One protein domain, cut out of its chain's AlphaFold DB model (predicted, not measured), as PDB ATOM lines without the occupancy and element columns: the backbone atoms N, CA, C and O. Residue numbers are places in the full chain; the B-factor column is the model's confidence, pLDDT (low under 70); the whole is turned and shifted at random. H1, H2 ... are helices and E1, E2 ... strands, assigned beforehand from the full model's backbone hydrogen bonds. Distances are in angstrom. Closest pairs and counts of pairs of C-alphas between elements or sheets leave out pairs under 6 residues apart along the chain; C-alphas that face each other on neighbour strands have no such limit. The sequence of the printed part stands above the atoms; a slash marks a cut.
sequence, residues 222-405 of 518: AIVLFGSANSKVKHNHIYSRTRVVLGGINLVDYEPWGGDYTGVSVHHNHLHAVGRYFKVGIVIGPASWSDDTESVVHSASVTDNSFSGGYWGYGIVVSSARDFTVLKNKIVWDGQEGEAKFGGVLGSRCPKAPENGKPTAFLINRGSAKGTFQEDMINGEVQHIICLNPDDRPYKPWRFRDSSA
ATOM      1  N   ALA A 222      -9.351 -47.949  26.011       98.69
ATOM      2  CA  ALA A 222     -10.172 -47.015  25.234       98.69
ATOM      3  C   ALA A 222      -9.737 -46.978  23.757       98.69
ATOM      4  O   ALA A 222     -10.572 -47.055  22.853       98.69
ATOM      5  N   ILE A 223      -8.426 -46.912  23.511       98.88
ATOM      6  CA  ILE A 223      -7.806 -47.080  22.193       98.88
ATOM      7  C   ILE A 223      -6.614 -48.030  22.330       98.88
ATOM      8  O   ILE A 223      -5.629 -47.701  22.989       98.88
ATOM      9  N   VAL A 224      -6.664 -49.182  21.675       98.81
ATOM     10  CA  VAL A 224      -5.606 -50.197  21.686       98.81
ATOM     11  C   VAL A 224      -4.946 -50.259  20.319       98.81
ATOM     12  O   VAL A 224      -5.617 -50.396  19.297       98.81
ATOM     13  N   LEU A 225      -3.624 -50.120  20.293       98.75
ATOM     14  CA  LEU A 225      -2.812 -50.247  19.092       98.75
ATOM     15  C   LEU A 225      -2.092 -51.588  19.129       98.75
ATOM     16  O   LEU A 225      -1.210 -51.779  19.953       98.75
ATOM     17  N   PHE A 226      -2.387 -52.464  18.179       98.06
ATOM     18  CA  PHE A 226      -1.649 -53.698  17.957       98.06
ATOM     19  C   PHE A 226      -0.601 -53.423  16.881       98.06
ATOM     20  O   PHE A 226      -0.924 -53.492  15.697       98.06
ATOM     21  N   GLY A 227       0.609 -52.990  17.261       91.94
ATOM     22  CA  GLY A 227       1.775 -52.828  16.364       91.94
ATOM     23  C   GLY A 227       1.518 -52.134  15.007       91.94
ATOM     24  O   GLY A 227       2.038 -52.519  13.958       91.94
ATOM     25  N   SER A 228       0.651 -51.123  15.000       96.25
ATOM     26  CA  SER A 228       0.119 -50.496  13.785       96.25
ATOM     27  C   SER A 228       1.047 -49.419  13.226       96.25
ATOM     28  O   SER A 228       0.706 -48.235  13.234       96.25
ATOM     29  N   ALA A 229       2.228 -49.825  12.750       98.25
ATOM     30  CA  ALA A 229       3.267 -48.943  12.210       98.25
ATOM     31  C   ALA A 229       2.724 -47.790  11.331       98.25
ATOM     32  O   ALA A 229       1.769 -47.957  10.566       98.25
ATOM     33  N   ASN A 230       3.353 -46.616  11.461       98.69
ATOM     34  CA  ASN A 230       3.032 -45.327  10.829       98.69
ATOM     35  C   ASN A 230       1.659 -44.723  11.168       98.69
ATOM     36  O   ASN A 230       1.281 -43.696  10.592       98.69
ATOM     37  N   SER A 231       0.903 -45.325  12.089       98.81
ATOM     38  CA  SER A 231      -0.425 -44.823  12.441       98.81
ATOM     39  C   SER A 231      -0.379 -43.611  13.370       98.81
ATOM     40  O   SER A 231       0.571 -43.397  14.124       98.81
ATOM     41  N   LYS A 232      -1.436 -42.799  13.342       98.94
ATOM     42  CA  LYS A 232      -1.564 -41.591  14.168       98.94
ATOM     43  C   LYS A 232      -2.812 -41.657  15.032       98.94
ATOM     44  O   LYS A 232      -3.907 -41.811  14.501       98.94
ATOM     45  N   VAL A 233      -2.655 -41.451  16.336       98.94
ATOM     46  CA  VAL A 233      -3.755 -41.328  17.304       98.94
ATOM     47  C   VAL A 233      -3.721 -39.922  17.883       98.94
ATOM     48  O   VAL A 233      -2.831 -39.601  18.673       98.94
ATOM     49  N   LYS A 234      -4.646 -39.055  17.464       98.88
ATOM     50  CA  LYS A 234      -4.568 -37.627  17.801       98.88
ATOM     51  C   LYS A 234      -5.898 -36.927  18.007       98.88
ATOM     52  O   LYS A 234      -6.871 -37.218  17.322       98.88
ATOM     53  N   HIS A 235      -5.917 -35.915  18.871       98.81
ATOM     54  CA  HIS A 235      -7.109 -35.100  19.135       98.81
ATOM     55  C   HIS A 235      -8.323 -35.921  19.585       98.81
ATOM     56  O   HIS A 235      -9.454 -35.510  19.350       98.81
ATOM     57  N   ASN A 236      -8.108 -37.093  20.185       98.94
ATOM     58  CA  ASN A 236      -9.186 -37.869  20.782       98.94
ATOM     59  C   ASN A 236      -9.416 -37.403  22.216       98.94
ATOM     60  O   ASN A 236      -8.489 -36.973  22.907       98.94
ATOM     61  N   HIS A 237     -10.663 -37.499  22.649       98.62
ATOM     62  CA  HIS A 237     -11.110 -37.152  23.983       98.62
ATOM     63  C   HIS A 237     -11.569 -38.431  24.683       98.62
ATOM     64  O   HIS A 237     -12.510 -39.073  24.226       98.62
ATOM     65  N   ILE A 238     -10.891 -38.816  25.764       98.69
ATOM     66  CA  ILE A 238     -11.095 -40.097  26.441       98.69
ATOM     67  C   ILE A 238     -11.538 -39.858  27.883       98.69
ATOM     68  O   ILE A 238     -10.840 -39.175  28.634       98.69
ATOM     69  N   TYR A 239     -12.670 -40.428  28.296       95.06
ATOM     70  CA  TYR A 239     -13.252 -40.167  29.616       95.06
ATOM     71  C   TYR A 239     -13.603 -41.432  30.397       95.06
ATOM     72  O   TYR A 239     -14.107 -42.407  29.846       95.06
ATOM     73  N   SER A 240     -13.444 -41.361  31.717       93.94
ATOM     74  CA  SER A 240     -13.995 -42.331  32.667       93.94
ATOM     75  C   SER A 240     -14.971 -41.601  33.583       93.94
ATOM     76  O   SER A 240     -14.606 -40.695  34.340       93.94
ATOM     77  N   ARG A 241     -16.251 -41.939  33.462       91.44
ATOM     78  CA  ARG A 241     -17.373 -41.295  34.153       91.44
ATOM     79  C   ARG A 241     -18.111 -42.279  35.038       91.44
ATOM     80  O   ARG A 241     -18.391 -41.951  36.184       91.44
ATOM     81  N   THR A 242     -18.441 -43.447  34.499       90.94
ATOM     82  CA  THR A 242     -19.294 -44.440  35.163       90.94
ATOM     83  C   THR A 242     -18.629 -45.800  35.322       90.94
ATOM     84  O   THR A 242     -19.049 -46.558  36.196       90.94
ATOM     85  N   ARG A 243     -17.575 -46.094  34.546       92.69
ATOM     86  CA  ARG A 243     -16.868 -47.383  34.572       92.69
ATOM     87  C   ARG A 243     -15.364 -47.204  34.752       92.69
ATOM     88  O   ARG A 243     -14.789 -46.235  34.256       92.69
ATOM     89  N   VAL A 244     -14.733 -48.130  35.469       94.12
ATOM     90  CA  VAL A 244     -13.272 -48.217  35.570       94.12
ATOM     91  C   VAL A 244     -12.691 -48.567  34.206       94.12
ATOM     92  O   VAL A 244     -13.133 -49.526  33.581       94.12
ATOM     93  N   VAL A 245     -11.685 -47.806  33.781       96.25
ATOM     94  CA  VAL A 245     -10.951 -48.023  32.529       96.25
ATOM     95  C   VAL A 245      -9.558 -48.555  32.863       96.25
ATOM     96  O   VAL A 245      -8.852 -47.944  33.674       96.25
ATOM     97  N   LEU A 246      -9.149 -49.688  32.275       96.75
ATOM     98  CA  LEU A 246      -7.821 -50.259  32.539       96.75
ATOM     99  C   LEU A 246      -6.722 -49.417  31.884       96.75
ATOM    100  O   LEU A 246      -5.759 -49.035  32.549       96.75
ATOM    101  N   GLY A 247      -6.900 -49.087  30.605       97.75
ATOM    102  CA  GLY A 247      -5.966 -48.272  29.835       97.75
ATOM    103  C   GLY A 247      -6.689 -47.262  28.955       97.75
ATOM    104  O   GLY A 247      -7.658 -47.596  28.283       97.75
ATOM    105  N   GLY A 248      -6.246 -46.008  28.937       98.38
ATOM    106  CA  GLY A 248      -6.767 -45.028  27.982       98.38
ATOM    107  C   GLY A 248      -6.253 -45.293  26.567       98.38
ATOM    108  O   GLY A 248      -7.037 -45.563  25.664       98.38
ATOM    109  N   ILE A 249      -4.935 -45.234  26.362       98.88
ATOM    110  CA  ILE A 249      -4.295 -45.591  25.087       98.88
ATOM    111  C   ILE A 249      -3.213 -46.638  25.335       98.88
ATOM    112  O   ILE A 249      -2.277 -46.386  26.094       98.88
ATOM    113  N   ASN A 250      -3.311 -47.783  24.666       98.69
ATOM    114  CA  ASN A 250      -2.424 -48.919  24.888       98.69
ATOM    115  C   ASN A 250      -1.495 -49.142  23.691       98.69
ATOM    116  O   ASN A 250      -1.944 -49.228  22.549       98.69
ATOM    117  N   LEU A 251      -0.199 -49.250  23.979       98.75
ATOM    118  CA  LEU A 251       0.876 -49.653  23.071       98.75
ATOM    119  C   LEU A 251       1.616 -50.834  23.711       98.75
ATOM    120  O   LEU A 251       2.809 -50.748  24.020       98.75
ATOM    121  N   VAL A 252       0.864 -51.882  24.042       97.81
ATOM    122  CA  VAL A 252       1.322 -52.999  24.884       97.81
ATOM    123  C   VAL A 252       1.443 -54.301  24.113       97.81
ATOM    124  O   VAL A 252       2.202 -55.169  24.522       97.81
ATOM    125  N   ASP A 253       0.741 -54.431  22.991       97.06
ATOM    126  CA  ASP A 253       0.655 -55.682  22.254       97.06
ATOM    127  C   ASP A 253       1.890 -55.911  21.381       97.06
ATOM    128  O   ASP A 253       2.329 -55.033  20.625       97.06
ATOM    129  N   TYR A 254       2.452 -57.115  21.500       97.19
ATOM    130  CA  TYR A 254       3.532 -57.597  20.645       97.19
ATOM    131  C   TYR A 254       2.971 -58.158  19.331       97.19
ATOM    132  O   TYR A 254       3.400 -57.781  18.244       97.19
ATOM    133  N   GLU A 255       1.960 -59.017  19.394       96.62
ATOM    134  CA  GLU A 255       1.268 -59.498  18.196       96.62
ATOM    135  C   GLU A 255       0.259 -58.456  17.670       96.62
ATOM    136  O   GLU A 255      -0.201 -57.602  18.426       96.62
ATOM    137  N   PRO A 256      -0.076 -58.468  16.365       96.62
ATOM    138  CA  PRO A 256       0.398 -59.384  15.330       96.62
ATOM    139  C   PRO A 256       1.694 -58.920  14.642       96.62
ATOM    140  O   PRO A 256       2.131 -59.534  13.667       96.62
ATOM    141  N   TRP A 257       2.315 -57.817  15.068       97.19
ATOM    142  CA  TRP A 257       3.411 -57.182  14.315       97.19
ATOM    143  C   TRP A 257       4.790 -57.285  14.966       97.19
ATOM    144  O   TRP A 257       5.698 -56.551  14.585       97.19
ATOM    145  N   GLY A 258       4.970 -58.188  15.925       97.00
ATOM    146  CA  GLY A 258       6.242 -58.357  16.626       97.00
ATOM    147  C   GLY A 258       6.675 -57.125  17.430       97.00
ATOM    148  O   GLY A 258       7.864 -56.833  17.518       97.00
ATOM    149  N   GLY A 259       5.714 -56.366  17.956       97.50
ATOM    150  CA  GLY A 259       5.942 -55.166  18.751       97.50
ATOM    151  C   GLY A 259       6.395 -53.958  17.934       97.50
ATOM    152  O   GLY A 259       6.956 -53.028  18.510       97.50
ATOM    153  N   ASP A 260       6.180 -53.957  16.615       98.19
ATOM    154  CA  ASP A 260       6.577 -52.856  15.739       98.19
ATOM    155  C   ASP A 260       5.592 -51.683  15.796       98.19
ATOM    156  O   ASP A 260       4.526 -51.706  15.185       98.19
ATOM    157  N   TYR A 261       5.979 -50.611  16.482       98.75
ATOM    158  CA  TYR A 261       5.255 -49.340  16.481       98.75
ATOM    159  C   TYR A 261       5.987 -48.269  15.668       98.75
ATOM    160  O   TYR A 261       5.731 -47.083  15.862       98.75
ATOM    161  N   THR A 262       6.887 -48.647  14.749       98.75
ATOM    162  CA  THR A 262       7.686 -47.694  13.966       98.75
ATOM    163  C   THR A 262       6.812 -46.632  13.317       98.75
ATOM    164  O   THR A 262       5.868 -46.939  12.594       98.75
ATOM    165  N   GLY A 263       7.119 -45.361  13.584       98.56
ATOM    166  CA  GLY A 263       6.392 -44.226  13.014       98.56
ATOM    167  C   GLY A 263       5.015 -43.973  13.634       98.56
ATOM    168  O   GLY A 263       4.343 -43.027  13.221       98.56
ATOM    169  N   VAL A 264       4.596 -44.764  14.629       98.88
ATOM    170  CA  VAL A 264       3.375 -44.489  15.391       98.88
ATOM    171  C   VAL A 264       3.534 -43.181  16.156       98.88
ATOM    172  O   VAL A 264       4.562 -42.916  16.790       98.88
ATOM    173  N   SER A 265       2.491 -42.356  16.112       98.88
ATOM    174  CA  SER A 265       2.435 -41.107  16.862       98.88
ATOM    175  C   SER A 265       1.124 -40.973  17.623       98.88
ATOM    176  O   SER A 265       0.051 -40.911  17.024       98.88
ATOM    177  N   VAL A 266       1.221 -40.916  18.947       98.94
ATOM    178  CA  VAL A 266       0.105 -40.700  19.869       98.94
ATOM    179  C   VAL A 266       0.256 -39.312  20.467       98.94
ATOM    180  O   VAL A 266       1.101 -39.098  21.338       98.94
ATOM    181  N   HIS A 267      -0.529 -38.353  19.980       98.88
ATOM    182  CA  HIS A 267      -0.316 -36.964  20.362       98.88
ATOM    183  C   HIS A 267      -1.570 -36.110  20.447       98.88
ATOM    184  O   HIS A 267      -2.517 -36.300  19.693       98.88
ATOM    185  N   HIS A 268      -1.545 -35.095  21.313       98.75
ATOM    186  CA  HIS A 268      -2.649 -34.139  21.451       98.75
ATOM    187  C   HIS A 268      -3.985 -34.812  21.795       98.75
ATOM    188  O   HIS A 268      -5.040 -34.344  21.377       98.75
ATOM    189  N   ASN A 269      -3.954 -35.929  22.523       98.88
ATOM    190  CA  ASN A 269      -5.158 -36.527  23.090       98.88
ATOM    191  C   ASN A 269      -5.423 -35.929  24.477       98.88
ATOM    192  O   ASN A 269      -4.493 -35.552  25.200       98.88
ATOM    193  N   HIS A 270      -6.696 -35.845  24.845       97.88
ATOM    194  CA  HIS A 270      -7.136 -35.402  26.163       97.88
ATOM    195  C   HIS A 270      -7.780 -36.572  26.891       97.88
ATOM    196  O   HIS A 270      -8.794 -37.097  26.443       97.88
ATOM    197  N   LEU A 271      -7.181 -36.992  28.001       97.88
ATOM    198  CA  LEU A 271      -7.701 -38.048  28.855       97.88
ATOM    199  C   LEU A 271      -8.192 -37.440  30.171       97.88
ATOM    200  O   LEU A 271      -7.516 -36.608  30.781       97.88
ATOM    201  N   HIS A 272      -9.377 -37.833  30.622       94.44
ATOM    202  CA  HIS A 272     -10.017 -37.194  31.763       94.44
ATOM    203  C   HIS A 272     -10.770 -38.203  32.643       94.44
ATOM    204  O   HIS A 272     -11.823 -38.736  32.284       94.44
ATOM    205  N   ALA A 273     -10.230 -38.435  33.842       92.44
ATOM    206  CA  ALA A 273     -10.843 -39.232  34.900       92.44
ATOM    207  C   ALA A 273     -11.909 -38.409  35.643       92.44
ATOM    208  O   ALA A 273     -11.649 -37.845  36.707       92.44
ATOM    209  N   VAL A 274     -13.089 -38.271  35.033       87.75
ATOM    210  CA  VAL A 274     -14.156 -37.355  35.473       87.75
ATOM    211  C   VAL A 274     -14.815 -37.829  36.766       87.75
ATOM    212  O   VAL A 274     -14.958 -37.068  37.717       87.75
ATOM    213  N   GLY A 275     -15.281 -39.075  36.767       85.88
ATOM    214  CA  GLY A 275     -16.143 -39.610  37.825       85.88
ATOM    215  C   GLY A 275     -15.870 -41.066  38.156       85.88
ATOM    216  O   GLY A 275     -16.305 -41.547  39.203       85.88
ATOM    217  N   ARG A 276     -15.116 -41.762  37.300       90.50
ATOM    218  CA  ARG A 276     -14.638 -43.101  37.593       90.50
ATOM    219  C   ARG A 276     -13.155 -43.239  37.270       90.50
ATOM    220  O   ARG A 276     -12.518 -42.308  36.781       90.50
ATOM    221  N   TYR A 277     -12.598 -44.352  37.721       93.12
ATOM    222  CA  TYR A 277     -11.167 -44.527  37.877       93.12
ATOM    223  C   TYR A 277     -10.510 -44.988  36.578       93.12
ATOM    224  O   TYR A 277     -10.917 -45.991  35.996       93.12
ATOM    225  N   PHE A 278      -9.463 -44.284  36.162       95.00
ATOM    226  CA  PHE A 278      -8.501 -44.783  35.188       95.00
ATOM    227  C   PHE A 278      -7.357 -45.451  35.928       95.00
ATOM    228  O   PHE A 278      -6.677 -44.805  36.728       95.00
ATOM    229  N   LYS A 279      -7.086 -46.717  35.622       96.19
ATOM    230  CA  LYS A 279      -5.904 -47.373  36.179       96.19
ATOM    231  C   LYS A 279      -4.640 -46.797  35.562       96.19
ATOM    232  O   LYS A 279      -3.742 -46.395  36.296       96.19
ATOM    233  N   VAL A 280      -4.604 -46.672  34.235       97.81
ATOM    234  CA  VAL A 280      -3.525 -45.989  33.519       97.81
ATOM    235  C   VAL A 280      -4.079 -45.167  32.357       97.81
ATOM    236  O   VAL A 280      -4.947 -45.623  31.617       97.81
ATOM    237  N   GLY A 281      -3.568 -43.952  32.163       97.81
ATOM    238  CA  GLY A 281      -3.913 -43.119  31.013       97.81
ATOM    239  C   GLY A 281      -3.305 -43.624  29.701       97.81
ATOM    240  O   GLY A 281      -4.043 -43.968  28.785       97.81
ATOM    241  N   ILE A 282      -1.976 -43.691  29.591       98.75
ATOM    242  CA  ILE A 282      -1.280 -44.286  28.436       98.75
ATOM    243  C   ILE A 282      -0.338 -45.387  28.914       98.75
ATOM    244  O   ILE A 282       0.507 -45.155  29.781       98.75
ATOM    245  N   VAL A 283      -0.470 -46.574  28.329       98.44
ATOM    246  CA  VAL A 283       0.314 -47.757  28.691       98.44
ATOM    247  C   VAL A 283       1.279 -48.102  27.569       98.44
ATOM    248  O   VAL A 283       0.860 -48.264  26.423       98.44
ATOM    249  N   ILE A 284       2.568 -48.225  27.889       98.75
ATOM    250  CA  ILE A 284       3.610 -48.568  26.922       98.75
ATOM    251  C   ILE A 284       4.350 -49.827  27.375       98.75
ATOM    252  O   ILE A 284       5.071 -49.822  28.374       98.75
ATOM    253  N   GLY A 285       4.201 -50.860  26.550       98.06
ATOM    254  CA  GLY A 285       4.898 -52.137  26.579       98.06
ATOM    255  C   GLY A 285       4.317 -53.225  27.495       98.06
ATOM    256  O   GLY A 285       3.584 -52.927  28.445       98.06
ATOM    257  N   PRO A 286       4.622 -54.506  27.197       96.88
ATOM    258  CA  PRO A 286       3.818 -55.653  27.640       96.88
ATOM    259  C   PRO A 286       3.799 -55.871  29.157       96.88
ATOM    260  O   PRO A 286       2.750 -56.178  29.727       96.88
ATOM    261  N   ALA A 287       4.928 -55.626  29.830       95.62
ATOM    262  CA  ALA A 287       5.037 -55.798  31.279       95.62
ATOM    263  C   ALA A 287       4.112 -54.852  32.057       95.62
ATOM    264  O   ALA A 287       3.700 -55.168  33.162       95.62
ATOM    265  N   SER A 288       3.707 -53.708  31.505       94.94
ATOM    266  CA  SER A 288       2.738 -52.837  32.185       94.94
ATOM    267  C   SER A 288       1.348 -53.474  32.255       94.94
ATOM    268  O   SER A 288       0.586 -53.196  33.182       94.94
ATOM    269  N   TRP A 289       1.025 -54.329  31.284       93.31
ATOM    270  CA  TRP A 289      -0.288 -54.941  31.105       93.31
ATOM    271  C   TRP A 289      -0.379 -56.354  31.690       93.31
ATOM    272  O   TRP A 289      -1.446 -56.789  32.103       93.31
ATOM    273  N   SER A 290       0.740 -57.071  31.748       90.69
ATOM    274  CA  SER A 290       0.787 -58.481  32.140       90.69
ATOM    275  C   SER A 290       2.055 -58.802  32.935       90.69
ATOM    276  O   SER A 290       2.798 -57.910  33.343       90.69
ATOM    277  N   ASP A 291       2.299 -60.083  33.194       88.25
ATOM    278  CA  ASP A 291       3.564 -60.581  33.724       88.25
ATOM    279  C   ASP A 291       4.628 -60.841  32.638       88.25
ATOM    280  O   ASP A 291       5.745 -61.218  32.992       88.25
ATOM    281  N   ASP A 292       4.335 -60.574  31.358       91.31
ATOM    282  CA  ASP A 292       5.284 -60.708  30.249       91.31
ATOM    283  C   ASP A 292       6.401 -59.655  30.314       91.31
ATOM    284  O   ASP A 292       6.229 -58.482  29.968       91.31
ATOM    285  N   THR A 293       7.579 -60.099  30.746       90.19
ATOM    286  CA  THR A 293       8.809 -59.300  30.784       90.19
ATOM    287  C   THR A 293       9.744 -59.558  29.605       90.19
ATOM    288  O   THR A 293      10.760 -58.872  29.492       90.19
ATOM    289  N   GLU A 294       9.430 -60.529  28.745       94.12
ATOM    290  CA  GLU A 294      10.307 -60.976  27.659       94.12
ATOM    291  C   GLU A 294       9.994 -60.253  26.348       94.12
ATOM    292  O   GLU A 294      10.906 -59.869  25.608       94.12
ATOM    293  N   SER A 295       8.712 -60.023  26.059       97.25
ATOM    294  CA  SER A 295       8.305 -59.273  24.875       97.25
ATOM    295  C   SER A 295       8.642 -57.792  25.037       97.25
ATOM    296  O   SER A 295       8.316 -57.158  26.040       97.25
ATOM    297  N   VAL A 296       9.270 -57.212  24.012       97.94
ATOM    298  CA  VAL A 296       9.664 -55.798  23.996       97.94
ATOM    299  C   VAL A 296       9.097 -55.121  22.757       97.94
ATOM    300  O   VAL A 296       9.463 -55.464  21.632       97.94
ATOM    301  N   VAL A 297       8.243 -54.118  22.965       98.50
ATOM    302  CA  VAL A 297       7.721 -53.265  21.886       98.50
ATOM    303  C   VAL A 297       8.732 -52.182  21.513       98.50
ATOM    304  O   VAL A 297       9.596 -51.818  22.320       98.50
ATOM    305  N   HIS A 298       8.648 -51.635  20.300       98.62
ATOM    306  CA  HIS A 298       9.622 -50.648  19.846       98.62
ATOM    307  C   HIS A 298       9.082 -49.531  18.941       98.62
ATOM    308  O   HIS A 298       8.149 -49.725  18.169       98.62
ATOM    309  N   SER A 299       9.765 -48.382  18.982       96.62
ATOM    310  CA  SER A 299       9.740 -47.335  17.943       96.62
ATOM    311  C   SER A 299       8.504 -46.419  17.811       96.62
ATOM    312  O   SER A 299       8.174 -46.041  16.689       96.62
ATOM    313  N   ALA A 300       7.868 -45.952  18.894       98.62
ATOM    314  CA  ALA A 300       6.774 -44.961  18.807       98.62
ATOM    315  C   ALA A 300       7.112 -43.575  19.392       98.62
ATOM    316  O   ALA A 300       8.059 -43.401  20.162       98.62
ATOM    317  N   SER A 301       6.266 -42.589  19.083       98.88
ATOM    318  CA  SER A 301       6.237 -41.282  19.750       98.88
ATOM    319  C   SER A 301       4.927 -41.080  20.514       98.88
ATOM    320  O   SER A 301       3.846 -41.273  19.963       98.88
ATOM    321  N   VAL A 302       5.022 -40.679  21.780       98.88
ATOM    322  CA  VAL A 302       3.888 -40.361  22.657       98.88
ATOM    323  C   VAL A 302       4.116 -38.970  23.232       98.88
ATOM    324  O   VAL A 302       4.878 -38.801  24.189       98.88
ATOM    325  N   THR A 303       3.514 -37.953  22.619       98.81
ATOM    326  CA  THR A 303       3.831 -36.560  22.954       98.81
ATOM    327  C   THR A 303       2.626 -35.656  23.080       98.81
ATOM    328  O   THR A 303       1.601 -35.874  22.449       98.81
ATOM    329  N   ASP A 304       2.756 -34.589  23.865       98.44
ATOM    330  CA  ASP A 304       1.760 -33.512  23.908       98.44
ATOM    331  C   ASP A 304       0.343 -34.000  24.284       98.44
ATOM    332  O   ASP A 304      -0.655 -33.418  23.863       98.44
ATOM    333  N   ASN A 305       0.227 -35.093  25.048       98.62
ATOM    334  CA  ASN A 305      -1.053 -35.549  25.590       98.62
ATOM    335  C   ASN A 305      -1.333 -34.855  26.928       98.62
ATOM    336  O   ASN A 305      -0.415 -34.515  27.681       98.62
ATOM    337  N   SER A 306      -2.614 -34.650  27.225       96.38
ATOM    338  CA  SER A 306      -3.064 -33.992  28.450       96.38
ATOM    339  C   SER A 306      -3.947 -34.914  29.278       96.38
ATOM    340  O   SER A 306      -4.815 -35.601  28.741       96.38
ATOM    341  N   PHE A 307      -3.727 -34.914  30.588       95.94
ATOM    342  CA  PHE A 307      -4.447 -35.744  31.551       95.94
ATOM    343  C   PHE A 307      -5.112 -34.843  32.580       95.94
ATOM    344  O   PHE A 307      -4.484 -33.905  33.054       95.94
ATOM    345  N   SER A 308      -6.362 -35.111  32.941       93.00
ATOM    346  CA  SER A 308      -7.111 -34.289  33.901       93.00
ATOM    347  C   SER A 308      -8.082 -35.114  34.739       93.00
ATOM    348  O   SER A 308      -8.308 -36.291  34.460       93.00
ATOM    349  N   GLY A 309      -8.665 -34.521  35.776       89.00
ATOM    350  CA  GLY A 309      -9.555 -35.227  36.699       89.00
ATOM    351  C   GLY A 309      -8.810 -35.978  37.800       89.00
ATOM    352  O   GLY A 309      -7.581 -35.956  37.866       89.00
ATOM    353  N   GLY A 310      -9.569 -36.546  38.742       86.25
ATOM    354  CA  GLY A 310      -9.072 -36.866  40.093       86.25
ATOM    355  C   GLY A 310      -8.995 -38.340  40.445       86.25
ATOM    356  O   GLY A 310      -8.644 -38.665  41.575       86.25
ATOM    357  N   TYR A 311      -9.341 -39.215  39.506       91.31
ATOM    358  CA  TYR A 311      -9.467 -40.650  39.741       91.31
ATOM    359  C   TYR A 311      -8.444 -41.416  38.898       91.31
ATOM    360  O   TYR A 311      -8.805 -42.083  37.928       91.31
ATOM    361  N   TRP A 312      -7.166 -41.299  39.258       94.12
ATOM    362  CA  TRP A 312      -6.059 -41.918  38.527       94.12
ATOM    363  C   TRP A 312      -5.275 -42.911  39.381       94.12
ATOM    364  O   TRP A 312      -4.973 -42.640  40.542       94.12
ATOM    365  N   GLY A 313      -4.866 -44.012  38.757       96.00
ATOM    366  CA  GLY A 313      -3.716 -44.802  39.181       96.00
ATOM    367  C   GLY A 313      -2.424 -44.200  38.655       96.00
ATOM    368  O   GLY A 313      -1.591 -43.713  39.415       96.00
ATOM    369  N   TYR A 314      -2.290 -44.163  37.331       97.38
ATOM    370  CA  TYR A 314      -1.125 -43.610  36.652       97.38
ATOM    371  C   TYR A 314      -1.519 -42.777  35.433       97.38
ATOM    372  O   TYR A 314      -2.509 -43.068  34.764       97.38
ATOM    373  N   GLY A 315      -0.730 -41.752  35.109       96.94
ATOM    374  CA  GLY A 315      -0.896 -40.994  33.865       96.94
ATOM    375  C   GLY A 315      -0.291 -41.749  32.681       96.94
ATOM    376  O   GLY A 315      -1.019 -42.212  31.808       96.94
ATOM    377  N   ILE A 316       1.033 -41.921  32.674       98.50
ATOM    378  CA  ILE A 316       1.764 -42.731  31.689       98.50
ATOM    379  C   ILE A 316       2.638 -43.748  32.411       98.50
ATOM    380  O   ILE A 316       3.361 -43.391  33.343       98.50
ATOM    381  N   VAL A 317       2.608 -44.995  31.944       98.56
ATOM    382  CA  VAL A 317       3.489 -46.065  32.421       98.56
ATOM    383  C   VAL A 317       4.287 -46.632  31.252       98.56
ATOM    384  O   VAL A 317       3.732 -46.876  30.181       98.56
ATOM    385  N   VAL A 318       5.593 -46.823  31.456       98.62
ATOM    386  CA  VAL A 318       6.511 -47.350  30.438       98.62
ATOM    387  C   VAL A 318       7.352 -48.495  30.993       98.62
ATOM    388  O   VAL A 318       8.080 -48.329  31.974       98.62
ATOM    389  N   SER A 319       7.317 -49.640  30.319       98.00
ATOM    390  CA  SER A 319       8.121 -50.828  30.630       98.00
ATOM    391  C   SER A 319       8.291 -51.697  29.393       98.00
ATOM    392  O   SER A 319       7.402 -51.694  28.552       98.00
ATOM    393  N   SER A 320       9.358 -52.493  29.302       98.06
ATOM    394  CA  SER A 320       9.549 -53.445  28.191       98.06
ATOM    395  C   SER A 320       9.375 -52.785  26.816       98.06
ATOM    396  O   SER A 320       8.636 -53.249  25.948       98.06
ATOM    397  N   ALA A 321      10.044 -51.645  26.642       98.38
ATOM    398  CA  ALA A 321       9.902 -50.785  25.476       98.38
ATOM    399  C   ALA A 321      11.261 -50.214  25.060       98.38
ATOM    400  O   ALA A 321      12.031 -49.756  25.904       98.38
ATOM    401  N   ARG A 322      11.571 -50.194  23.764       98.44
ATOM    402  CA  ARG A 322      12.817 -49.599  23.250       98.44
ATOM    403  C   ARG A 322      12.571 -48.597  22.133       98.44
ATOM    404  O   ARG A 322      11.613 -48.714  21.381       98.44
ATOM    405  N   ASP A 323      13.460 -47.623  22.003       98.44
ATOM    406  CA  ASP A 323      13.423 -46.625  20.930       98.44
ATOM    407  C   ASP A 323      12.131 -45.776  20.931       98.44
ATOM    408  O   ASP A 323      11.704 -45.261  19.900       98.44
ATOM    409  N   PHE A 324      11.506 -45.608  22.103       98.62
ATOM    410  CA  PHE A 324      10.343 -44.734  22.286       98.62
ATOM    411  C   PHE A 324      10.755 -43.284  22.543       98.62
ATOM    412  O   PHE A 324      11.786 -43.010  23.158       98.62
ATOM    413  N   THR A 325       9.905 -42.348  22.124       98.88
ATOM    414  CA  THR A 325       9.985 -40.936  22.515       98.88
ATOM    415  C   THR A 325       8.733 -40.552  23.293       98.88
ATOM    416  O   THR A 325       7.655 -40.488  22.710       98.88
ATOM    417  N   VAL A 326       8.861 -40.276  24.591       98.81
ATOM    418  CA  VAL A 326       7.752 -39.869  25.471       98.81
ATOM    419  C   VAL A 326       8.067 -38.499  26.053       98.81
ATOM    420  O   VAL A 326       8.884 -38.381  26.963       98.81
ATOM    421  N   LEU A 327       7.471 -37.449  25.492       98.69
ATOM    422  CA  LEU A 327       7.840 -36.063  25.794       98.69
ATOM    423  C   LEU A 327       6.624 -35.146  25.859       98.69
ATOM    424  O   LEU A 327       5.672 -35.323  25.109       98.69
ATOM    425  N   LYS A 328       6.707 -34.083  26.666       97.44
ATOM    426  CA  LYS A 328       5.710 -32.995  26.706       97.44
ATOM    427  C   LYS A 328       4.291 -33.455  27.058       97.44
ATOM    428  O   LYS A 328       3.320 -32.793  26.706       97.44
ATOM    429  N   ASN A 329       4.155 -34.588  27.735       98.00
ATOM    430  CA  ASN A 329       2.874 -35.003  28.280       98.00
ATOM    431  C   ASN A 329       2.657 -34.287  29.609       98.00
ATOM    432  O   ASN A 329       3.599 -34.143  30.390       98.00
ATOM    433  N   LYS A 330       1.431 -33.823  29.860       94.94
ATOM    434  CA  LYS A 330       1.153 -32.935  30.991       94.94
ATOM    435  C   LYS A 330      -0.104 -33.290  31.760       94.94
ATOM    436  O   LYS A 330      -1.115 -33.696  31.190       94.94
ATOM    437  N   ILE A 331      -0.043 -33.057  33.062       92.88
ATOM    438  CA  ILE A 331      -1.186 -33.161  33.961       92.88
ATOM    439  C   ILE A 331      -1.815 -31.773  34.118       92.88
ATOM    440  O   ILE A 331      -1.122 -30.806  34.429       92.88
ATOM    441  N   VAL A 332      -3.123 -31.680  33.895       86.38
ATOM    442  CA  VAL A 332      -3.931 -30.460  33.963       86.38
ATOM    443  C   VAL A 332      -5.022 -30.649  35.019       86.38
ATOM    444  O   VAL A 332      -5.866 -31.535  34.893       86.38
ATOM    445  N   TRP A 333      -5.037 -29.800  36.040       73.94
ATOM    446  CA  TRP A 333      -6.021 -29.787  37.121       73.94
ATOM    447  C   TRP A 333      -6.626 -28.384  37.264       73.94
ATOM    448  O   TRP A 333      -5.893 -27.404  37.332       73.94
ATOM    449  N   ASP A 334      -7.959 -28.259  37.278       64.69
ATOM    450  CA  ASP A 334      -8.673 -26.972  37.426       64.69
ATOM    451  C   ASP A 334      -8.163 -25.834  36.509       64.69
ATOM    452  O   ASP A 334      -8.105 -24.663  36.883       64.69
ATOM    453  N   GLY A 335      -7.769 -26.170  35.276       62.06
ATOM    454  CA  GLY A 335      -7.241 -25.201  34.307       62.06
ATOM    455  C   GLY A 335      -5.803 -24.735  34.576       62.06
ATOM    456  O   GLY A 335      -5.303 -23.883  33.842       62.06
ATOM    457  N   GLN A 336      -5.125 -25.303  35.576       60.62
ATOM    458  CA  GLN A 336      -3.702 -25.109  35.851       60.62
ATOM    459  C   GLN A 336      -2.918 -26.408  35.618       60.62
ATOM    460  O   GLN A 336      -3.454 -27.509  35.713       60.62
ATOM    461  N   GLU A 337      -1.644 -26.298  35.246       65.31
ATOM    462  CA  GLU A 337      -0.764 -27.468  35.152       65.31
ATOM    463  C   GLU A 337      -0.287 -27.862  36.558       65.31
ATOM    464  O   GLU A 337       0.208 -27.011  37.295       65.31
ATOM    465  N   GLY A 338      -0.423 -29.142  36.918       58.16
ATOM    466  CA  GLY A 338       0.032 -29.683  38.206       58.16
ATOM    467  C   GLY A 338      -1.060 -30.293  39.096       58.16
ATOM    468  O   GLY A 338      -2.206 -29.870  39.075       58.16
ATOM    469  N   GLU A 339      -0.656 -31.317  39.859       58.03
ATOM    470  CA  GLU A 339      -1.392 -32.043  40.916       58.03
ATOM    471  C   GLU A 339      -2.758 -32.660  40.542       58.03
ATOM    472  O   GLU A 339      -3.795 -32.337  41.118       58.03
ATOM    473  N   ALA A 340      -2.756 -33.672  39.664       69.38
ATOM    474  CA  ALA A 340      -3.803 -34.698  39.737       69.38
ATOM    475  C   ALA A 340      -3.526 -35.645  40.914       69.38
ATOM    476  O   ALA A 340      -2.375 -35.918  41.266       69.38
ATOM    477  N   LYS A 341      -4.593 -36.169  41.520       82.75
ATOM    478  CA  LYS A 341      -4.483 -37.179  42.572       82.75
ATOM    479  C   LYS A 341      -4.263 -38.546  41.937       82.75
ATOM    480  O   LYS A 341      -5.148 -39.066  41.262       82.75
ATOM    481  N   PHE A 342      -3.084 -39.101  42.185       92.50
ATOM    482  CA  PHE A 342      -2.745 -40.478  41.861       92.50
ATOM    483  C   PHE A 342      -2.797 -41.296  43.147       92.50
ATOM    484  O   PHE A 342      -2.180 -40.938  44.150       92.50
ATOM    485  N   GLY A 343      -3.576 -42.365  43.130       92.81
ATOM    486  CA  GLY A 343      -3.800 -43.243  44.273       92.81
ATOM    487  C   GLY A 343      -4.265 -44.599  43.783       92.81
ATOM    488  O   GLY A 343      -4.403 -44.788  42.581       92.81
ATOM    489  N   GLY A 344      -4.498 -45.545  44.677       92.12
ATOM    490  CA  GLY A 344      -4.922 -46.893  44.330       92.12
ATOM    491  C   GLY A 344      -4.230 -47.956  45.172       92.12
ATOM    492  O   GLY A 344      -3.073 -47.822  45.584       92.12
ATOM    493  N   VAL A 345      -4.938 -49.064  45.359       90.06
ATOM    494  CA  VAL A 345      -4.454 -50.253  46.055       90.06
ATOM    495  C   VAL A 345      -4.342 -51.409  45.084       90.06
ATOM    496  O   VAL A 345      -5.162 -51.560  44.183       90.06
ATOM    497  N   LEU A 346      -3.353 -52.277  45.283       87.94
ATOM    498  CA  LEU A 346      -3.290 -53.527  44.534       87.94
ATOM    499  C   LEU A 346      -4.591 -54.312  44.737       87.94
ATOM    500  O   LEU A 346      -5.051 -54.508  45.870       87.94
ATOM    501  N   GLY A 347      -5.192 -54.739  43.629       83.62
ATOM    502  CA  GLY A 347      -6.296 -55.679  43.653       83.62
ATOM    503  C   GLY A 347      -5.888 -57.002  44.298       83.62
ATOM    504  O   GLY A 347      -4.726 -57.407  44.277       83.62
ATOM    505  N   SER A 348      -6.868 -57.715  44.848       79.44
ATOM    506  CA  SER A 348      -6.683 -59.054  45.430       79.44
ATOM    507  C   SER A 348      -6.073 -60.067  44.454       79.44
ATOM    508  O   SER A 348      -5.507 -61.066  44.889       79.44
ATOM    509  N   ARG A 349      -6.202 -59.809  43.149       75.56
ATOM    510  CA  ARG A 349      -5.766 -60.674  42.048       75.56
ATOM    511  C   ARG A 349      -4.406 -60.340  41.475       75.56
ATOM    512  O   ARG A 349      -3.962 -61.036  40.566       75.56
ATOM    513  N   CYS A 350      -3.762 -59.282  41.954       82.19
ATOM    514  CA  CYS A 350      -2.510 -58.883  41.337       82.19
ATOM    515  C   CYS A 350      -1.498 -60.001  41.524       82.19
ATOM    516  O   CYS A 350      -1.392 -60.537  42.636       82.19
ATOM    517  N   PRO A 351      -0.782 -60.386  40.452       79.50
ATOM    518  CA  PRO A 351       0.252 -61.388  40.586       79.50
ATOM    519  C   PRO A 351       1.238 -60.937  41.660       79.50
ATOM    520  O   PRO A 351       1.393 -59.744  41.937       79.50
ATOM    521  N   LYS A 352       1.924 -61.907  42.270       75.25
ATOM    522  CA  LYS A 352       3.054 -61.636  43.163       75.25
ATOM    523  C   LYS A 352       4.237 -61.140  42.327       75.25
ATOM    524  O   LYS A 352       5.204 -61.862  42.121       75.25
ATOM    525  N   ALA A 353       4.100 -59.935  41.798       70.94
ATOM    526  CA  ALA A 353       5.138 -59.179  41.133       70.94
ATOM    527  C   ALA A 353       6.045 -58.516  42.186       70.94
ATOM    528  O   ALA A 353       5.660 -58.414  43.361       70.94
ATOM    529  N   PRO A 354       7.242 -58.042  41.796       81.75
ATOM    530  CA  PRO A 354       7.952 -57.026  42.561       81.75
ATOM    531  C   PRO A 354       7.012 -55.869  42.920       81.75
ATOM    532  O   PRO A 354       6.040 -55.595  42.214       81.75
ATOM    533  N   GLU A 355       7.283 -55.192  44.034       88.44
ATOM    534  CA  GLU A 355       6.474 -54.045  44.438       88.44
ATOM    535  C   GLU A 355       6.558 -52.952  43.364       88.44
ATOM    536  O   GLU A 355       7.598 -52.313  43.199       88.44
ATOM    537  N   ASN A 356       5.459 -52.762  42.629       92.81
ATOM    538  CA  ASN A 356       5.353 -51.735  41.599       92.81
ATOM    539  C   ASN A 356       5.617 -50.343  42.179       92.81
ATOM    540  O   ASN A 356       5.281 -50.044  43.328       92.81
ATOM    541  N   GLY A 357       6.149 -49.454  41.339       94.06
ATOM    542  CA  GLY A 357       6.224 -48.036  41.658       94.06
ATOM    543  C   GLY A 357       4.850 -47.492  42.059       94.06
ATOM    544  O   GLY A 357       3.827 -47.852  41.474       94.06
ATOM    545  N   LYS A 358       4.818 -46.626  43.074       94.25
ATOM    546  CA  LYS A 358       3.565 -46.056  43.592       94.25
ATOM    547  C   LYS A 358       2.793 -45.298  42.498       94.25
ATOM    548  O   LYS A 358       3.449 -44.689  41.650       94.25
ATOM    549  N   PRO A 359       1.444 -45.281  42.557       95.38
ATOM    550  CA  PRO A 359       0.589 -44.425  41.728       95.38
ATOM    551  C   PRO A 359       1.171 -43.020  41.553       95.38
ATOM    552  O   PRO A 359       1.456 -42.330  42.533       95.38
ATOM    553  N   THR A 360       1.413 -42.618  40.305       95.38
ATOM    554  CA  THR A 360       2.057 -41.343  39.965       95.38
ATOM    555  C   THR A 360       1.713 -40.909  38.543       95.38
ATOM    556  O   THR A 360       1.279 -41.716  37.722       95.38
ATOM    557  N   ALA A 361       1.953 -39.637  38.225       95.50
ATOM    558  CA  ALA A 361       1.730 -39.083  36.897       95.50
ATOM    559  C   ALA A 361       2.482 -39.859  35.816       95.50
ATOM    560  O   ALA A 361       1.864 -40.352  34.877       95.50
ATOM    561  N   PHE A 362       3.798 -40.001  35.957       97.38
ATOM    562  CA  PHE A 362       4.634 -40.630  34.943       97.38
ATOM    563  C   PHE A 362       5.593 -41.621  35.600       97.38
ATOM    564  O   PHE A 362       6.471 -41.231  36.371       97.38
ATOM    565  N   LEU A 363       5.412 -42.907  35.297       98.25
ATOM    566  CA  LEU A 363       6.216 -44.009  35.818       98.25
ATOM    567  C   LEU A 363       6.972 -44.694  34.678       98.25
ATOM    568  O   LEU A 363       6.421 -44.951  33.609       98.25
ATOM    569  N   ILE A 364       8.237 -45.020  34.915       98.56
ATOM    570  CA  ILE A 364       9.069 -45.766  33.975       98.56
ATOM    571  C   ILE A 364       9.873 -46.838  34.703       98.56
ATOM    572  O   ILE A 364      10.464 -46.573  35.747       98.56
ATOM    573  N   ASN A 365       9.974 -48.026  34.114       97.94
ATOM    574  CA  ASN A 365      10.978 -49.009  34.500       97.94
ATOM    575  C   ASN A 365      12.226 -48.835  33.626       97.94
ATOM    576  O   ASN A 365      12.285 -49.344  32.508       97.94
ATOM    577  N   ARG A 366      13.255 -48.129  34.115       97.19
ATOM    578  CA  ARG A 366      14.505 -47.904  33.355       97.19
ATOM    579  C   ARG A 366      15.358 -49.166  33.176       97.19
ATOM    580  O   ARG A 366      16.309 -49.134  32.398       97.19
ATOM    581  N   GLY A 367      15.042 -50.258  33.874       96.06
ATOM    582  CA  GLY A 367      15.674 -51.561  33.659       96.06
ATOM    583  C   GLY A 367      15.231 -52.214  32.348       96.06
ATOM    584  O   GLY A 367      16.051 -52.825  31.663       96.06
ATOM    585  N   SER A 368      13.963 -52.031  31.967       96.94
ATOM    586  CA  SER A 368      13.363 -52.632  30.764       96.94
ATOM    587  C   SER A 368      12.984 -51.623  29.672       96.94
ATOM    588  O   SER A 368      12.694 -52.028  28.547       96.94
ATOM    589  N   ALA A 369      13.017 -50.318  29.961       98.12
ATOM    590  CA  ALA A 369      12.688 -49.256  29.015       98.12
ATOM    591  C   ALA A 369      13.920 -48.461  28.544       98.12
ATOM    592  O   ALA A 369      14.720 -47.979  29.350       98.12
ATOM    593  N   LYS A 370      14.046 -48.259  27.228       98.12
ATOM    594  CA  LYS A 370      15.100 -47.453  26.584       98.12
ATOM    595  C   LYS A 370      14.494 -46.485  25.570       98.12
ATOM    596  O   LYS A 370      13.614 -46.860  24.805       98.12
ATOM    597  N   GLY A 371      14.975 -45.247  25.532       98.12
ATOM    598  CA  GLY A 371      14.412 -44.219  24.660       98.12
ATOM    599  C   GLY A 371      14.674 -42.804  25.160       98.12
ATOM    600  O   GLY A 371      15.530 -42.584  26.019       98.12
ATOM    601  N   THR A 372      13.914 -41.858  24.617       98.69
ATOM    602  CA  THR A 372      13.935 -40.444  25.000       98.69
ATOM    603  C   THR A 372      12.696 -40.146  25.832       98.69
ATOM    604  O   THR A 372      11.580 -40.189  25.321       98.69
ATOM    605  N   PHE A 373      12.884 -39.839  27.110       98.50
ATOM    606  CA  PHE A 373      11.796 -39.664  28.071       98.50
ATOM    607  C   PHE A 373      11.866 -38.280  28.716       98.50
ATOM    608  O   PHE A 373      12.959 -37.741  28.895       98.50
ATOM    609  N   GLN A 374      10.712 -37.715  29.073       96.94
ATOM    610  CA  GLN A 374      10.631 -36.472  29.841       96.94
ATOM    611  C   GLN A 374      11.257 -36.631  31.239       96.94
ATOM    612  O   GLN A 374      11.302 -37.729  31.797       96.94
ATOM    613  N   GLU A 375      11.808 -35.540  31.778       96.44
ATOM    614  CA  GLU A 375      12.662 -35.569  32.978       96.44
ATOM    615  C   GLU A 375      11.909 -35.928  34.266       96.44
ATOM    616  O   GLU A 375      12.496 -36.481  35.192       96.44
ATOM    617  N   ASP A 376      10.609 -35.654  34.311       94.81
ATOM    618  CA  ASP A 376       9.717 -35.871  35.449       94.81
ATOM    619  C   ASP A 376       9.195 -37.315  35.570       94.81
ATOM    620  O   ASP A 376       8.442 -37.625  36.496       94.81
ATOM    621  N   MET A 377       9.614 -38.229  34.685       97.31
ATOM    622  CA  MET A 377       9.300 -39.653  34.830       97.31
ATOM    623  C   MET A 377      10.032 -40.275  36.026       97.31
ATOM    624  O   MET A 377      11.268 -40.356  36.058       97.31
ATOM    625  N   ILE A 378       9.260 -40.803  36.974       97.56
ATOM    626  CA  ILE A 378       9.768 -41.484  38.166       97.56
ATOM    627  C   ILE A 378      10.180 -42.907  37.796       97.56
ATOM    628  O   ILE A 378       9.420 -43.639  37.166       97.56
ATOM    629  N   ASN A 379      11.383 -43.314  38.203       97.94
ATOM    630  CA  ASN A 379      11.825 -44.693  38.024       97.94
ATOM    631  C   ASN A 379      11.215 -45.615  39.090       97.94
ATOM    632  O   ASN A 379      11.307 -45.310  40.279       97.94
ATOM    633  N   GLY A 380      10.679 -46.762  38.682       96.62
ATOM    634  CA  GLY A 380      10.183 -47.797  39.586       96.62
ATOM    635  C   GLY A 380       9.901 -49.108  38.862       96.62
ATOM    636  O   GLY A 380       9.948 -49.166  37.634       96.62
ATOM    637  N   GLU A 381       9.612 -50.159  39.626       95.00
ATOM    638  CA  GLU A 381       9.180 -51.426  39.039       95.00
ATOM    639  C   GLU A 381       7.818 -51.273  38.367       95.00
ATOM    640  O   GLU A 381       6.955 -50.512  38.817       95.00
ATOM    641  N   VAL A 382       7.652 -51.994  37.263       95.12
ATOM    642  CA  VAL A 382       6.433 -52.000  36.459       95.12
ATOM    643  C   VAL A 382       6.204 -53.420  35.975       95.12
ATOM    644  O   VAL A 382       6.907 -53.891  35.080       95.12
ATOM    645  N   GLN A 383       5.221 -54.082  36.573       93.94
ATOM    646  CA  GLN A 383       4.709 -55.370  36.136       93.94
ATOM    647  C   GLN A 383       3.216 -55.477  36.475       93.94
ATOM    648  O   GLN A 383       2.823 -55.279  37.625       93.94
ATOM    649  N   HIS A 384       2.374 -55.789  35.490       92.56
ATOM    650  CA  HIS A 384       0.931 -55.983  35.645       92.56
ATOM    651  C   HIS A 384       0.244 -54.830  36.418       92.56
ATOM    652  O   HIS A 384      -0.523 -55.027  37.366       92.56
ATOM    653  N   ILE A 385       0.544 -53.584  36.042       93.56
ATOM    654  CA  ILE A 385       0.125 -52.391  36.792       93.56
ATOM    655  C   ILE A 385      -1.382 -52.119  36.676       93.56
ATOM    656  O   ILE A 385      -1.995 -51.539  37.573       93.56
ATOM    657  N   ILE A 386      -2.007 -52.624  35.608       91.94
ATOM    658  CA  ILE A 386      -3.458 -52.580  35.378       91.94
ATOM    659  C   ILE A 386      -4.272 -53.362  36.414       91.94
ATOM    660  O   ILE A 386      -5.499 -53.320  36.408       91.94
ATOM    661  N   CYS A 387      -3.628 -54.087  37.322       89.44
ATOM    662  CA  CYS A 387      -4.332 -54.742  38.410       89.44
ATOM    663  C   CYS A 387      -4.637 -53.787  39.593       89.44
ATOM    664  O   CYS A 387      -5.378 -54.129  40.517       89.44
ATOM    665  N   LEU A 388      -4.163 -52.539  39.549       91.56
ATOM    666  CA  LEU A 388      -4.490 -51.518  40.548       91.56
ATOM    667  C   LEU A 388      -6.004 -51.255  40.640       91.56
ATOM    668  O   LEU A 388      -6.681 -51.153  39.624       91.56
ATOM    669  N   ASN A 389      -6.551 -51.117  41.840       89.94
ATOM    670  CA  ASN A 389      -7.952 -50.781  42.085       89.94
ATOM    671  C   ASN A 389      -8.070 -49.422  42.792       89.94
ATOM    672  O   ASN A 389      -7.121 -48.999  43.456       89.94
ATOM    673  N   PRO A 390      -9.234 -48.749  42.701       88.06
ATOM    674  CA  PRO A 390      -9.487 -47.530  43.464       88.06
ATOM    675  C   PRO A 390      -9.342 -47.768  44.976       88.06
ATOM    676  O   PRO A 390      -9.657 -48.852  45.469       88.06
ATOM    677  N   ASP A 391      -8.931 -46.739  45.719       81.94
ATOM    678  CA  ASP A 391      -8.745 -46.807  47.179       81.94
ATOM    679  C   ASP A 391     -10.062 -46.953  47.970       81.94
ATOM    680  O   ASP A 391     -10.048 -47.309  49.153       81.94
ATOM    681  N   ASP A 392     -11.210 -46.719  47.329       69.44
ATOM    682  CA  ASP A 392     -12.529 -46.802  47.955       69.44
ATOM    683  C   ASP A 392     -12.864 -48.244  48.362       69.44
ATOM    684  O   ASP A 392     -12.971 -49.140  47.520       69.44
ATOM    685  N   ARG A 393     -13.086 -48.479  49.663       62.97
ATOM    686  CA  ARG A 393     -13.530 -49.779  50.187       62.97
ATOM    687  C   ARG A 393     -14.900 -49.691  50.873       62.97
ATOM    688  O   ARG A 393     -15.069 -48.842  51.747       62.97
ATOM    689  N   PRO A 394     -15.838 -50.610  50.558       67.94
ATOM    690  CA  PRO A 394     -15.705 -51.704  49.586       67.94
ATOM    691  C   PRO A 394     -15.872 -51.225  48.130       67.94
ATOM    692  O   PRO A 394     -16.879 -50.611  47.781       67.94
ATOM    693  N   TYR A 395     -14.901 -51.548  47.269       74.62
ATOM    694  CA  TYR A 395     -15.007 -51.350  45.824       74.62
ATOM    695  C   TYR A 395     -16.037 -52.335  45.267       74.62
ATOM    696  O   TYR A 395     -15.883 -53.547  45.419       74.62
ATOM    697  N   LYS A 396     -17.090 -51.813  44.630       81.75
ATOM    698  CA  LYS A 396     -18.083 -52.620  43.916       81.75
ATOM    699  C   LYS A 396     -17.863 -52.471  42.405       81.75
ATOM    700  O   LYS A 396     -18.016 -51.351  41.909       81.75
ATOM    701  N   PRO A 397     -17.549 -53.565  41.684       84.56
ATOM    702  CA  PRO A 397     -17.464 -53.547  40.232       84.56
ATOM    703  C   PRO A 397     -18.798 -53.159  39.593       84.56
ATOM    704  O   PRO A 397     -19.850 -53.666  39.998       84.56
ATOM    705  N   TRP A 398     -18.756 -52.296  38.585       87.56
ATOM    706  CA  TRP A 398     -19.917 -51.961  37.759       87.56
ATOM    707  C   TRP A 398     -20.292 -53.107  36.797       87.56
ATOM    708  O   TRP A 398     -19.424 -53.662  36.126       87.56
ATOM    709  N   ARG A 399     -21.584 -53.475  36.712       83.69
ATOM    710  CA  ARG A 399     -22.072 -54.676  35.994       83.69
ATOM    711  C   ARG A 399     -23.388 -54.398  35.256       83.69
ATOM    712  O   ARG A 399     -24.258 -53.728  35.812       83.69
ATOM    713  N   PHE A 400     -23.612 -55.007  34.083       79.69
ATOM    714  CA  PHE A 400     -24.897 -54.858  33.364       79.69
ATOM    715  C   PHE A 400     -26.067 -55.516  34.074       79.69
ATOM    716  O   PHE A 400     -27.172 -54.984  34.036       79.69
ATOM    717  N   ARG A 401     -25.840 -56.654  34.732       71.88
ATOM    718  CA  ARG A 401     -26.894 -57.389  35.452       71.88
ATOM    719  C   ARG A 401     -27.533 -56.595  36.595       71.88
ATOM    720  O   ARG A 401     -28.661 -56.888  36.970       71.88
ATOM    721  N   ASP A 402     -26.839 -55.576  37.098       72.94
ATOM    722  CA  ASP A 402     -27.356 -54.662  38.119       72.94
ATOM    723  C   ASP A 402     -28.176 -53.510  37.497       72.94
ATOM    724  O   ASP A 402     -28.791 -52.724  38.219       72.94
ATOM    725  N   SER A 403     -28.187 -53.377  36.164       68.50
ATOM    726  CA  SER A 403     -28.966 -52.353  35.468       68.50
ATOM    727  C   SER A 403     -30.458 -52.678  35.492       68.50
ATOM    728  O   SER A 403     -30.866 -53.838  35.407       68.50
ATOM    729  N   SER A 404     -31.292 -51.638  35.538       71.88
ATOM    730  CA  SER A 404     -32.749 -51.795  35.494       71.88
ATOM    731  C   SER A 404     -33.211 -52.564  34.255       71.88
ATOM    732  O   SER A 404     -34.100 -53.398  34.364       71.88
ATOM    733  N   ALA A 405     -32.575 -52.338  33.100       68.81
ATOM    734  CA  ALA A 405     -32.898 -53.025  31.851       68.81
ATOM    735  C   ALA A 405     -32.641 -54.539  31.930       68.81
ATOM    736  O   ALA A 405     -33.510 -55.323  31.555       68.81
TER     737      ALA A 405
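Overview. This is residues 222 to 405 of the 518 residues of the protein "Beta_helix domain-containing protein" of Cryptococcus depauperatus CBS 7841 (UniProt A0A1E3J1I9). The chain is wound in stacked turns, a solenoid whose three parallel sheets make three walls: E1, E4, E7, E10 and E13 in one, E2, E5, E8, E11 and E14 in the second, E3, E6, E9 and E12 in the third. E13 and E14 make a last, incomplete turn, a long link joins E12 to E13, the short helix H1 sits beside the first wall between E7 and E8, and residues 400 to 405 stick out as a tail. The printed part has 184 residues with one named helix and 14 named strands, in the order E1 to E7, H1, E8 to E14; the sheets run in the orders just named. The class is mostly strand, though 81 of the 184 residues, under half, are in named elements. The whole is compact, with a radius of gyration of the C-alphas of 15.5 A, and spans 45 by 39 by 34 A.

Along the chain. E1, residues 222 to 226, begins at C-alpha 222 at (-10.172, -47.015, 25.234). E2, residues 232 to 234, runs on into E3, residues 237 to 240, across a break of 2 residues, at 69 degrees. E4, residues 245 to 253, is 17.3 A long and bends by 87 degrees at residue 249; E5, residues 260 to 267, is 17.9 A long and bends by 73 degrees at residue 263. E6 is residues 270 to 273. E7, residues 278 to 284, is 15.1 A long and is followed by H1, residues 286 to 289. E8, residues 297 to 303, measures 17.2 A, and E9 is residues 306 to 309. E10, residues 312 to 318, is 15.9 A long, E11, residues 321 to 327, is 14.9 A long, and E12 is residues 330 to 333. E13 is residues 362 to 364; E14, residues 369 to 373, ends at C-alpha 373 at (11.796, -39.664, 28.071).

Arrangement. The three sheets make a stack of sheets, that is, sheets face to face in turn. The sheet E1 E4 E7 E10 E13 faces the sheet of E2, its strands at 46 degrees to the other's, and the sheet of E3, at 34 degrees. In it E1 is parallel to E4 at 9 degrees, with N 223 and O 248 2.9 A apart, within hydrogen-bond range. E4 and E7 are parallel at 12 degrees, with N 251 and O 283 at 2.8 A. E7 and E10 are parallel at 7 degrees, with N 282 and O 315 at 2.8 A. At the edge strand E13, N 363 and O 316 of E10 are 2.9 A apart. In the second sheet, twisted, E8 and E11 are parallel at 2 degrees, with N 302 and O 325 at 2.8 A; E2 and E14 are its edge strands. In the third, N 271 of E6 and O 306 of E9 are 2.8 A apart; its edge strands are E3 and E12. E5 runs on into E6 at 78 degrees. H1 is on the first sheet at a height over the sheet of 6.1 A, only just over none of its strands; the closest C-alphas of E4 and H1, Val 252 and Pro 286, are 4.6 A apart. H1 is too short for an O i to N i+4 pair; its one O i to N i+3 pair is within range.

Size, cuts and confidence. The farthest C-alphas, those of Thr 372 and Ser 404, are 49.2 A apart. The printed part has no cut. The one long link, E12 to E13, has 28 residues; its residues 345 to 346 pair antiparallel with residues 388 to 389. Residues 374 to 405 hold no named element. The mean pLDDT of the printed part is 92.1, and residues 334 to 340, 392 to 394, 403 and 405 are under 70 in this predicted model.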